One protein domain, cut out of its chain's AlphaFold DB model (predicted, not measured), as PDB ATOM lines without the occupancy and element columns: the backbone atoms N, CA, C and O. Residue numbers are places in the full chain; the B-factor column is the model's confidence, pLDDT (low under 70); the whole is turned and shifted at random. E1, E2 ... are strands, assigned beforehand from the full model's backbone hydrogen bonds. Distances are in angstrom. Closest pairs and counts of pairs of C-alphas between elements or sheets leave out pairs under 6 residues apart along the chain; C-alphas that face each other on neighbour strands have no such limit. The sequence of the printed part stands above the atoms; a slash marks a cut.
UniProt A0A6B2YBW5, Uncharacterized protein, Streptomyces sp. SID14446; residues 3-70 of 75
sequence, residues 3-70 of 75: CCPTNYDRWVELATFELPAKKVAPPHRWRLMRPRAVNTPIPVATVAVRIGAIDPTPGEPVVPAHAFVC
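AT A GLANCE: This is residues 3 to 70 of the 75 residues of an uncharacterized protein of Streptomyces sp. SID14446 (UniProt A0A6B2YBW5). With little regular structure, this is a folded sheet, one curled antiparallel sheet bent back on itself, hairpin E1 and E2 facing hairpin E3 and E4, with long E5 as hinge. The loop of residues 34 to 46 reaches up to 24 A from the mean of all C-alphas. The printed part, 68 residues, is all strand: E1 to E5 hold 25 residues, in sheet order E1 E2 E5 E3 E4. It is compact, radius of gyration of the C-alphas 12.4 A, spanning 36 by 28 by 23 A.

HOW THE PARTS SIT: Start at E1, residues 3 to 5, antiparallel at 137 degrees to E2, residues 11 to 14; N 4 and O 12 are 2.9 A apart. Next, E5, residues 61 to 69, bends by 63 degrees at residue 66; it pairs with E2 at N 13 and O 67, 2.9 A, and with E3, residues 29 to 33, at N 63 and O 30, 2.8 A. E3 and E4, residues 47 to 50, are antiparallel neighbours at 148 degrees, with N 31 and O 49 within hydrogen-bond range at 2.9 A. The closest C-alphas of E1 and E4, Pro 5 and Val 47, are 5.3 A apart.

IN THESE COORDINATES: Find E1 beginning at C-alpha 3, (-2.347, -27.727, -101.477). E5 runs 22.8 A to C-alpha 69, (3.090, -23.575, -105.993).

THE WHOLE: The printed part has no cut. Links E2 to E3 and E3 to E4 are long. Residues 53 to 55 and 70 have pLDDT under 70.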
ATOM      1  N   CYS A   3      -3.423 -28.682-101.710       88.75
ATOM      2  CA  CYS A   3      -2.347 -27.727-101.477       88.75
ATOM      3  C   CYS A   3      -1.961 -27.759 -99.994       88.75
ATOM      4  O   CYS A   3      -2.830 -27.648 -99.125       88.75
ATOM      5  N   CYS A   4      -0.681 -27.956 -99.688       88.44
ATOM      6  CA  CYS A   4      -0.185 -27.976 -98.313       88.44
ATOM      7  C   CYS A   4       1.010 -27.029 -98.153       88.44
ATOM      8  O   CYS A   4       1.874 -26.997 -99.039       88.44
ATOM      9  N   PRO A   5       1.093 -26.292 -97.030       89.88
ATOM     10  CA  PRO A   5       2.279 -25.516 -96.715       89.88
ATOM     11  C   PRO A   5       3.439 -26.471 -96.436       89.88
ATOM     12  O   PRO A   5       3.248 -27.559 -95.893       89.88
ATOM     13  N   THR A   6       4.644 -26.074 -96.813       87.50
ATOM     14  CA  THR A   6       5.878 -26.828 -96.585       87.50
ATOM     15  C   THR A   6       6.680 -26.221 -95.444       87.50
ATOM     16  O   THR A   6       6.468 -25.075 -95.060       87.50
ATOM     17  N   ASN A   7       7.654 -26.965 -94.934       82.38
ATOM     18  CA  ASN A   7       8.597 -26.495 -93.917       82.38
ATOM     19  C   ASN A   7       9.653 -25.486 -94.428       82.38
ATOM     20  O   ASN A   7      10.586 -25.183 -93.694       82.38
ATOM     21  N   TYR A   8       9.532 -24.990 -95.665       81.38
ATOM     22  CA  TYR A   8      10.435 -24.002 -96.276       81.38
ATOM     23  C   TYR A   8       9.674 -22.762 -96.781       81.38
ATOM     24  O   TYR A   8      10.062 -22.170 -97.788       81.38
ATOM     25  N   ASP A   9       8.533 -22.438 -96.158       72.75
ATOM     26  CA  ASP A   9       7.667 -21.298 -96.512       72.75
ATOM     27  C   ASP A   9       7.197 -21.271 -97.981       72.75
ATOM     28  O   ASP A   9       6.887 -20.230 -98.560       72.75
ATOM     29  N   ARG A  10       7.107 -22.449 -98.607       83.62
ATOM     30  CA  ARG A  10       6.472 -22.654 -99.920       83.62
ATOM     31  C   ARG A  10       5.265 -23.564 -99.795       83.62
ATOM     32  O   ARG A  10       5.102 -24.234 -98.780       83.62
ATOM     33  N   TRP A  11       4.465 -23.659-100.847       88.38
ATOM     34  CA  TRP A  11       3.361 -24.607-100.919       88.38
ATOM     35  C   TRP A  11       3.629 -25.675-101.974       88.38
ATOM     36  O   TRP A  11       4.374 -25.470-102.938       88.38
ATOM     37  N   VAL A  12       3.026 -26.841-101.782       89.19
ATOM     38  CA  VAL A  12       3.134 -27.971-102.701       89.19
ATOM     39  C   VAL A  12       1.766 -28.594-102.921       89.19
ATOM     40  O   VAL A  12       0.978 -28.762-101.987       89.19
ATOM     41  N   GLU A  13       1.494 -28.944-104.171       91.12
ATOM     42  CA  GLU A  13       0.306 -29.678-104.560       91.12
ATOM     43  C   GLU A  13       0.577 -31.181-104.473       91.12
ATOM     44  O   GLU A  13       1.402 -31.743-105.200       91.12
ATOM     45  N   LEU A  14      -0.113 -31.828-103.540       91.00
ATOM     46  CA  LEU A  14       0.047 -33.233-103.205       91.00
ATOM     47  C   LEU A  14      -1.126 -34.069-103.703       91.00
ATOM     48  O   LEU A  14      -2.278 -33.623-103.740       91.00
ATOM     49  N   ALA A  15      -0.854 -35.332-104.001       91.19
ATOM     50  CA  ALA A  15      -1.896 -36.327-104.168       91.19
ATOM     51  C   ALA A  15      -2.706 -36.490-102.867       91.19
ATOM     52  O   ALA A  15      -2.246 -36.212-101.753       91.19
ATOM     53  N   THR A  16      -3.949 -36.940-103.011       89.00
ATOM     54  CA  THR A  16      -4.850 -37.222-101.882       89.00
ATOM     55  C   THR A  16      -4.658 -38.625-101.305       89.00
ATOM     56  O   THR A  16      -5.235 -38.931-100.267       89.00
ATOM     57  N   PHE A  17      -3.842 -39.455-101.954       88.75
ATOM     58  CA  PHE A  17      -3.533 -40.827-101.571       88.75
ATOM     59  C   PHE A  17      -2.035 -40.996-101.311       88.75
ATOM     60  O   PHE A  17      -1.208 -40.196-101.755       88.75
ATOM     61  N   GLU A  18      -1.699 -42.062-100.598       91.25
ATOM     62  CA  GLU A  18      -0.324 -42.459-100.323       91.25
ATOM     63  C   GLU A  18       0.097 -43.574-101.281       91.25
ATOM     64  O   GLU A  18      -0.711 -44.412-101.688       91.25
ATOM     65  N   LEU A  19       1.372 -43.583-101.654       90.81
ATOM     66  CA  LEU A  19       1.998 -44.649-102.425       90.81
ATOM     67  C   LEU A  19       3.248 -45.151-101.701       90.81
ATOM     68  O   LEU A  19       3.886 -44.384-100.985       90.81
ATOM     69  N   PRO A  20       3.659 -46.409-101.926       90.25
ATOM     70  CA  PRO A  20       4.965 -46.881-101.483       90.25
ATOM     71  C   PRO A  20       6.087 -46.029-102.082       90.25
ATOM     72  O   PRO A  20       6.060 -45.732-103.282       90.25
ATOM     73  N   ALA A  21       7.110 -45.712-101.289       89.31
ATOM     74  CA  ALA A  21       8.253 -44.908-101.720       89.31
ATOM     75  C   ALA A  21       8.907 -45.403-103.020       89.31
ATOM     76  O   ALA A  21       9.298 -44.592-103.861       89.31
ATOM     77  N   LYS A  22       8.962 -46.723-103.244       89.44
ATOM     78  CA  LYS A  22       9.513 -47.316-104.478       89.44
ATOM     79  C   LYS A  22       8.775 -46.919-105.760       89.44
ATOM     80  O   LYS A  22       9.345 -47.019-106.839       89.44
ATOM     81  N   LYS A  23       7.507 -46.507-105.655       90.69
ATOM     82  CA  LYS A  23       6.673 -46.096-106.796       90.69
ATOM     83  C   LYS A  23       6.739 -44.593-107.074       90.69
ATOM     84  O   LYS A  23       6.120 -44.132-108.027       90.69
ATOM     85  N   VAL A  24       7.444 -43.826-106.243       88.62
ATOM     86  CA  VAL A  24       7.487 -42.363-106.310       88.62
ATOM     87  C   VAL A  24       8.939 -41.925-106.439       88.62
ATOM     88  O   VAL A  24       9.789 -42.341-105.653       88.62
ATOM     89  N   ALA A  25       9.246 -41.079-107.420       86.94
ATOM     90  CA  ALA A  25      10.597 -40.553-107.580       86.94
ATOM     91  C   ALA A  25      10.991 -39.704-106.353       86.94
ATOM     92  O   ALA A  25      10.150 -38.936-105.878       86.94
ATOM     93  N   PRO A  26      12.240 -39.788-105.847       86.00
ATOM     94  CA  PRO A  26      12.677 -39.083-104.636       86.00
ATOM     95  C   PRO A  26      12.277 -37.597-104.556       86.00
ATOM     96  O   PRO A  26      11.775 -37.184-103.510       86.00
ATOM     97  N   PRO A  27      12.356 -36.794-105.641       85.62
ATOM     98  CA  PRO A  27      11.950 -35.386-105.604       85.62
ATOM     99  C   PRO A  27      10.454 -35.146-105.343       85.62
ATOM    100  O   PRO A  27      10.064 -34.017-105.038       85.62
ATOM    101  N   HIS A  28       9.626 -36.179-105.474       88.88
ATOM    102  CA  HIS A  28       8.174 -36.140-105.314       88.88
ATOM    103  C   HIS A  28       7.703 -36.869-104.053       88.88
ATOM    104  O   HIS A  28       6.499 -37.044-103.881       88.88
ATOM    105  N   ARG A  29       8.616 -37.301-103.173       90.38
ATOM    106  CA  ARG A  29       8.275 -37.999-101.930       90.38
ATOM    107  C   ARG A  29       8.057 -37.002-100.794       90.38
ATOM    108  O   ARG A  29       8.995 -36.342-100.343       90.38
ATOM    109  N   TRP A  30       6.825 -36.928-100.303       90.94
ATOM    110  CA  TRP A  30       6.450 -36.056 -99.192       90.94
ATOM    111  C   TRP A  30       5.791 -36.836 -98.059       90.94
ATOM    112  O   TRP A  30       5.202 -37.892 -98.276       90.94
ATOM    113  N   ARG A  31       5.853 -36.294 -96.844       89.69
ATOM    114  CA  ARG A  31       5.022 -36.719 -95.711       89.69
ATOM    115  C   ARG A  31       4.195 -35.560 -95.214       89.69
ATOM    116  O   ARG A  31       4.649 -34.419 -95.225       89.69
ATOM    117  N   LEU A  32       3.000 -35.871 -94.730       89.31
ATOM    118  CA  LEU A  32       2.241 -34.915 -93.948       89.31
ATOM    119  C   LEU A  32       2.601 -35.036 -92.477       89.31
ATOM    120  O   LEU A  32       2.325 -36.046 -91.836       89.31
ATOM    121  N   MET A  33       3.158 -33.964 -91.939       87.75
ATOM    122  CA  MET A  33       3.305 -33.772 -90.509       87.75
ATOM    123  C   MET A  33       2.123 -32.975 -89.980       87.75
ATOM    124  O   MET A  33       1.689 -31.992 -90.578       87.75
ATOM    125  N   ARG A  34       1.600 -33.407 -88.837       87.44
ATOM    126  CA  ARG A  34       0.522 -32.730 -88.117       87.44
ATOM    127  C   ARG A  34       1.060 -32.266 -86.766       87.44
ATOM    128  O   ARG A  34       0.873 -32.986 -85.783       87.44
ATOM    129  N   PRO A  35       1.803 -31.140 -86.717       82.56
ATOM    130  CA  PRO A  35       2.295 -30.607 -85.456       82.56
ATOM    131  C   PRO A  35       1.124 -30.358 -84.505       82.56
ATOM    132  O   PRO A  35       0.043 -29.924 -84.915       82.56
ATOM    133  N   ARG A  36       1.350 -30.661 -83.231       83.25
ATOM    134  CA  ARG A  36       0.394 -30.447 -82.144       83.25
ATOM    135  C   ARG A  36       0.862 -29.258 -81.320       83.25
ATOM    136  O   ARG A  36       2.069 -29.068 -81.164       83.25
ATOM    137  N   ALA A  37      -0.073 -28.463 -80.811       77.75
ATOM    138  CA  ALA A  37       0.282 -27.434 -79.841       77.75
ATOM    139  C   ALA A  37       0.739 -28.081 -78.527       77.75
ATOM    140  O   ALA A  37       0.341 -29.198 -78.184       77.75
ATOM    141  N   VAL A  38       1.584 -27.360 -77.791       78.88
ATOM    142  CA  VAL A  38       2.046 -27.775 -76.465       78.88
ATOM    143  C   VAL A  38       0.822 -28.044 -75.580       78.88
ATOM    144  O   VAL A  38      -0.084 -27.218 -75.503       78.88
ATOM    145  N   ASN A  39       0.791 -29.216 -74.943       83.19
ATOM    146  CA  ASN A  39      -0.268 -29.675 -74.032       83.19
ATOM    147  C   ASN A  39      -1.657 -29.927 -74.648       83.19
ATOM    148  O   ASN A  39      -2.623 -30.081 -73.905       83.19
ATOM    149  N   THR A  40      -1.786 -30.033 -75.975       77.94
ATOM    150  CA  THR A  40      -3.049 -30.453 -76.602       77.94
ATOM    151  C   THR A  40      -2.840 -31.564 -77.634       77.94
ATOM    152  O   THR A  40      -1.888 -31.526 -78.413       77.94
ATOM    153  N   PRO A  41      -3.728 -32.575 -77.688       76.00
ATOM    154  CA  PRO A  41      -3.699 -33.576 -78.750       76.00
ATOM    155  C   PRO A  41      -4.167 -33.019 -80.107       76.00
ATOM    156  O   PRO A  41      -4.054 -33.721 -81.113       76.00
ATOM    157  N   ILE A  42      -4.690 -31.789 -80.149       79.25
ATOM    158  CA  ILE A  42      -5.270 -31.181 -81.348       79.25
ATOM    159  C   ILE A  42      -4.152 -30.726 -82.305       79.25
ATOM    160  O   ILE A  42      -3.276 -29.947 -81.911       79.25
ATOM    161  N   PRO A  43      -4.162 -31.184 -83.573       78.25
ATOM    162  CA  PRO A  43      -3.263 -30.674 -84.599       78.25
ATOM    163  C   PRO A  43      -3.513 -29.191 -84.870       78.25
ATOM    164  O   PRO A  43      -4.648 -28.800 -85.133       78.25
ATOM    165  N   VAL A  44      -2.455 -28.383 -84.872       82.38
ATOM    166  CA  VAL A  44      -2.555 -26.944 -85.188       82.38
ATOM    167  C   VAL A  44      -2.394 -26.652 -86.675       82.38
ATOM    168  O   VAL A  44      -2.849 -25.623 -87.159       82.38
ATOM    169  N   ALA A  45      -1.750 -27.556 -87.411       82.88
ATOM    170  CA  ALA A  45      -1.546 -27.427 -88.845       82.88
ATOM    171  C   ALA A  45      -1.313 -28.796 -89.490       82.88
ATOM    172  O   ALA A  45      -1.043 -29.793 -88.819       82.88
ATOM    173  N   THR A  46      -1.385 -28.830 -90.818       87.88
ATOM    174  CA  THR A  46      -0.856 -29.921 -91.641       87.88
ATOM    175  C   THR A  46       0.243 -29.344 -92.522       87.88
ATOM    176  O   THR A  46      -0.023 -28.447 -93.314       87.88
ATOM    177  N   VAL A  47       1.463 -29.851 -92.378       88.75
ATOM    178  CA  VAL A  47       2.656 -29.370 -93.082       88.75
ATOM    179  C   VAL A  47       3.229 -30.501 -93.928       88.75
ATOM    180  O   VAL A  47       3.402 -31.622 -93.453       88.75
ATOM    181  N   ALA A  48       3.526 -30.215 -95.188       90.44
ATOM    182  CA  ALA A  48       4.200 -31.120 -96.099       90.44
ATOM    183  C   ALA A  48       5.717 -31.042 -95.893       90.44
ATOM    184  O   ALA A  48       6.344 -30.011 -96.133       90.44
ATOM    185  N   VAL A  49       6.319 -32.150 -95.476       88.69
ATOM    186  CA  VAL A  49       7.767 -32.268 -95.297       88.69
ATOM    187  C   VAL A  49       8.328 -33.126 -96.418       88.69
ATOM    188  O   VAL A  49       7.860 -34.243 -96.658       88.69
ATOM    189  N   ARG A  50       9.321 -32.588 -97.128       86.75
ATOM    190  CA  ARG A  50      10.045 -33.331 -98.160       86.75
ATOM    191  C   ARG A  50      10.871 -34.415 -97.483       86.75
ATOM    192  O   ARG A  50      11.632 -34.123 -96.562       86.75
ATOM    193  N   ILE A  51      10.737 -35.652 -97.948       83.31
ATOM    194  CA  ILE A  51      11.572 -36.741 -97.447       83.31
ATOM    195  C   ILE A  51      12.965 -36.557 -98.067       83.31
ATOM    196  O   ILE A  51      13.132 -36.709 -99.275       83.31
ATOM    197  N   GLY A  52      13.913 -36.088 -97.250       72.31
ATOM    198  CA  GLY A  52      15.294 -35.790 -97.638       72.31
ATOM    199  C   GLY A  52      16.216 -37.016 -97.639       72.31
ATOM    200  O   GLY A  52      15.778 -38.121 -97.927       72.31
ATOM    201  N   ALA A  53      17.495 -36.802 -97.302       55.44
ATOM    202  CA  ALA A  53      18.629 -37.733 -97.457       55.44
ATOM    203  C   ALA A  53      18.525 -39.097 -96.739       55.44
ATOM    204  O   ALA A  53      19.362 -39.966 -96.968       55.44
ATOM    205  N   ILE A  54      17.514 -39.297 -95.893       62.00
ATOM    206  CA  ILE A  54      17.179 -40.619 -95.365       62.00
ATOM    207  C   ILE A  54      16.178 -41.227 -96.339       62.00
ATOM    208  O   ILE A  54      15.007 -40.839 -96.352       62.00
ATOM    209  N   ASP A  55      16.662 -42.140 -97.183       67.69
ATOM    210  CA  ASP A  55      15.813 -42.834 -98.145       67.69
ATOM    211  C   ASP A  55      14.758 -43.637 -97.362       67.69
ATOM    212  O   ASP A  55      15.121 -44.487 -96.538       67.69
ATOM    213  N   PRO A  56      13.458 -43.339 -97.530       76.69
ATOM    214  CA  PRO A  56      12.408 -44.098 -96.874       76.69
ATOM    215  C   PRO A  56      12.493 -45.561 -97.300       76.69
ATOM    216  O   PRO A  56      12.912 -45.881 -98.417       76.69
ATOM    217  N   THR A  57      12.042 -46.471 -96.438       83.38
ATOM    218  CA  THR A  57      12.015 -47.881 -96.842       83.38
ATOM    219  C   THR A  57      11.138 -48.041 -98.096       83.38
ATOM    220  O   THR A  57      10.146 -47.324 -98.247       83.38
ATOM    221  N   PRO A  58      11.440 -48.970 -99.024       80.50
ATOM    222  CA  PRO A  58      10.715 -49.081-100.298       80.50
ATOM    223  C   PRO A  58       9.190 -49.239-100.166       80.50
ATOM    224  O   PRO A  58       8.447 -48.898-101.090       80.50
ATOM    225  N   GLY A  59       8.731 -49.791 -99.037       85.31
ATOM    226  CA  GLY A  59       7.320 -49.973 -98.694       85.31
ATOM    227  C   GLY A  59       6.704 -48.826 -97.890       85.31
ATOM    228  O   GLY A  59       5.491 -48.828 -97.702       85.31
ATOM    229  N   GLU A  60       7.499 -47.864 -97.426       87.38
ATOM    230  CA  GLU A  60       7.011 -46.775 -96.586       87.38
ATOM    231  C   GLU A  60       6.029 -45.889 -97.361       87.38
ATOM    232  O   GLU A  60       6.312 -45.539 -98.517       87.38
ATOM    233  N   PRO A  61       4.886 -45.522 -96.760       88.88
ATOM    234  CA  PRO A  61       3.924 -44.649 -97.408       88.88
ATOM    235  C   PRO A  61       4.501 -43.240 -97.552       88.88
ATOM    236  O   PRO A  61       4.995 -42.624 -96.604       88.88
ATOM    237  N   VAL A  62       4.423 -42.719 -98.773       91.75
ATOM    238  CA  VAL A  62       4.764 -41.342 -99.118       91.75
ATOM    239  C   VAL A  62       3.606 -40.728 -99.890       91.75
ATOM    240  O   VAL A  62       2.886 -41.414-100.612       91.75
ATOM    241  N   VAL A  63       3.438 -39.421 -99.762       92.62
ATOM    242  CA  VAL A  63       2.467 -38.648-100.529       92.62
ATOM    243  C   VAL A  63       3.170 -38.112-101.779       92.62
ATOM    244  O   VAL A  63       4.107 -37.319-101.646       92.62
ATOM    245  N   PRO A  64       2.761 -38.526-102.989       90.75
ATOM    246  CA  PRO A  64       3.288 -37.961-104.224       90.75
ATOM    247  C   PRO A  64       2.989 -36.462-104.342       90.75
ATOM    248  O   PRO A  64       1.892 -36.019-103.996       90.75
ATOM    249  N   ALA A  65       3.929 -35.692-104.887       90.50
ATOM    250  CA  ALA A  65       3.691 -34.309-105.302       90.50
ATOM    251  C   ALA A  65       3.582 -34.162-106.816       90.50
ATOM    252  O   ALA A  65       4.332 -34.796-107.561       90.50
ATOM    253  N   HIS A  66       2.723 -33.238-107.235       84.62
ATOM    254  CA  HIS A  66       2.502 -32.883-108.632       84.62
ATOM    255  C   HIS A  66       3.230 -31.593-109.028       84.62
ATOM    256  O   HIS A  66       3.859 -31.567-110.082       84.62
ATOM    257  N   ALA A  67       3.217 -30.555-108.181       83.69
ATOM    258  CA  ALA A  67       3.890 -29.283-108.461       83.69
ATOM    259  C   ALA A  67       4.199 -28.479-107.186       83.69
ATOM    260  O   ALA A  67       3.491 -28.579-106.184       83.69
ATOM    261  N   PHE A  68       5.243 -27.649-107.235       79.44
ATOM    262  CA  PHE A  68       5.435 -26.570-106.265       79.44
ATOM    263  C   PHE A  68       4.613 -25.362-106.685       79.44
ATOM    264  O   PHE A  68       4.667 -24.957-107.845       79.44
ATOM    265  N   VAL A  69       3.903 -24.760-105.737       79.56
ATOM    266  CA  VAL A  69       3.090 -23.575-105.993       79.56
ATOM    267  C   VAL A  69       3.576 -22.420-105.124       79.56
ATOM    268  O   VAL A  69       3.756 -22.540-103.911       79.56
ATOM    269  N   CYS A  70       3.827 -21.277-105.758       69.31
ATOM    270  CA  CYS A  70       3.974 -20.012-105.054       69.31
ATOM    271  C   CYS A  70       2.564 -19.472-104.829       69.31
ATOM    272  O   CYS A  70       2.001 -18.828-105.713       69.31
TER     273      CYS A  70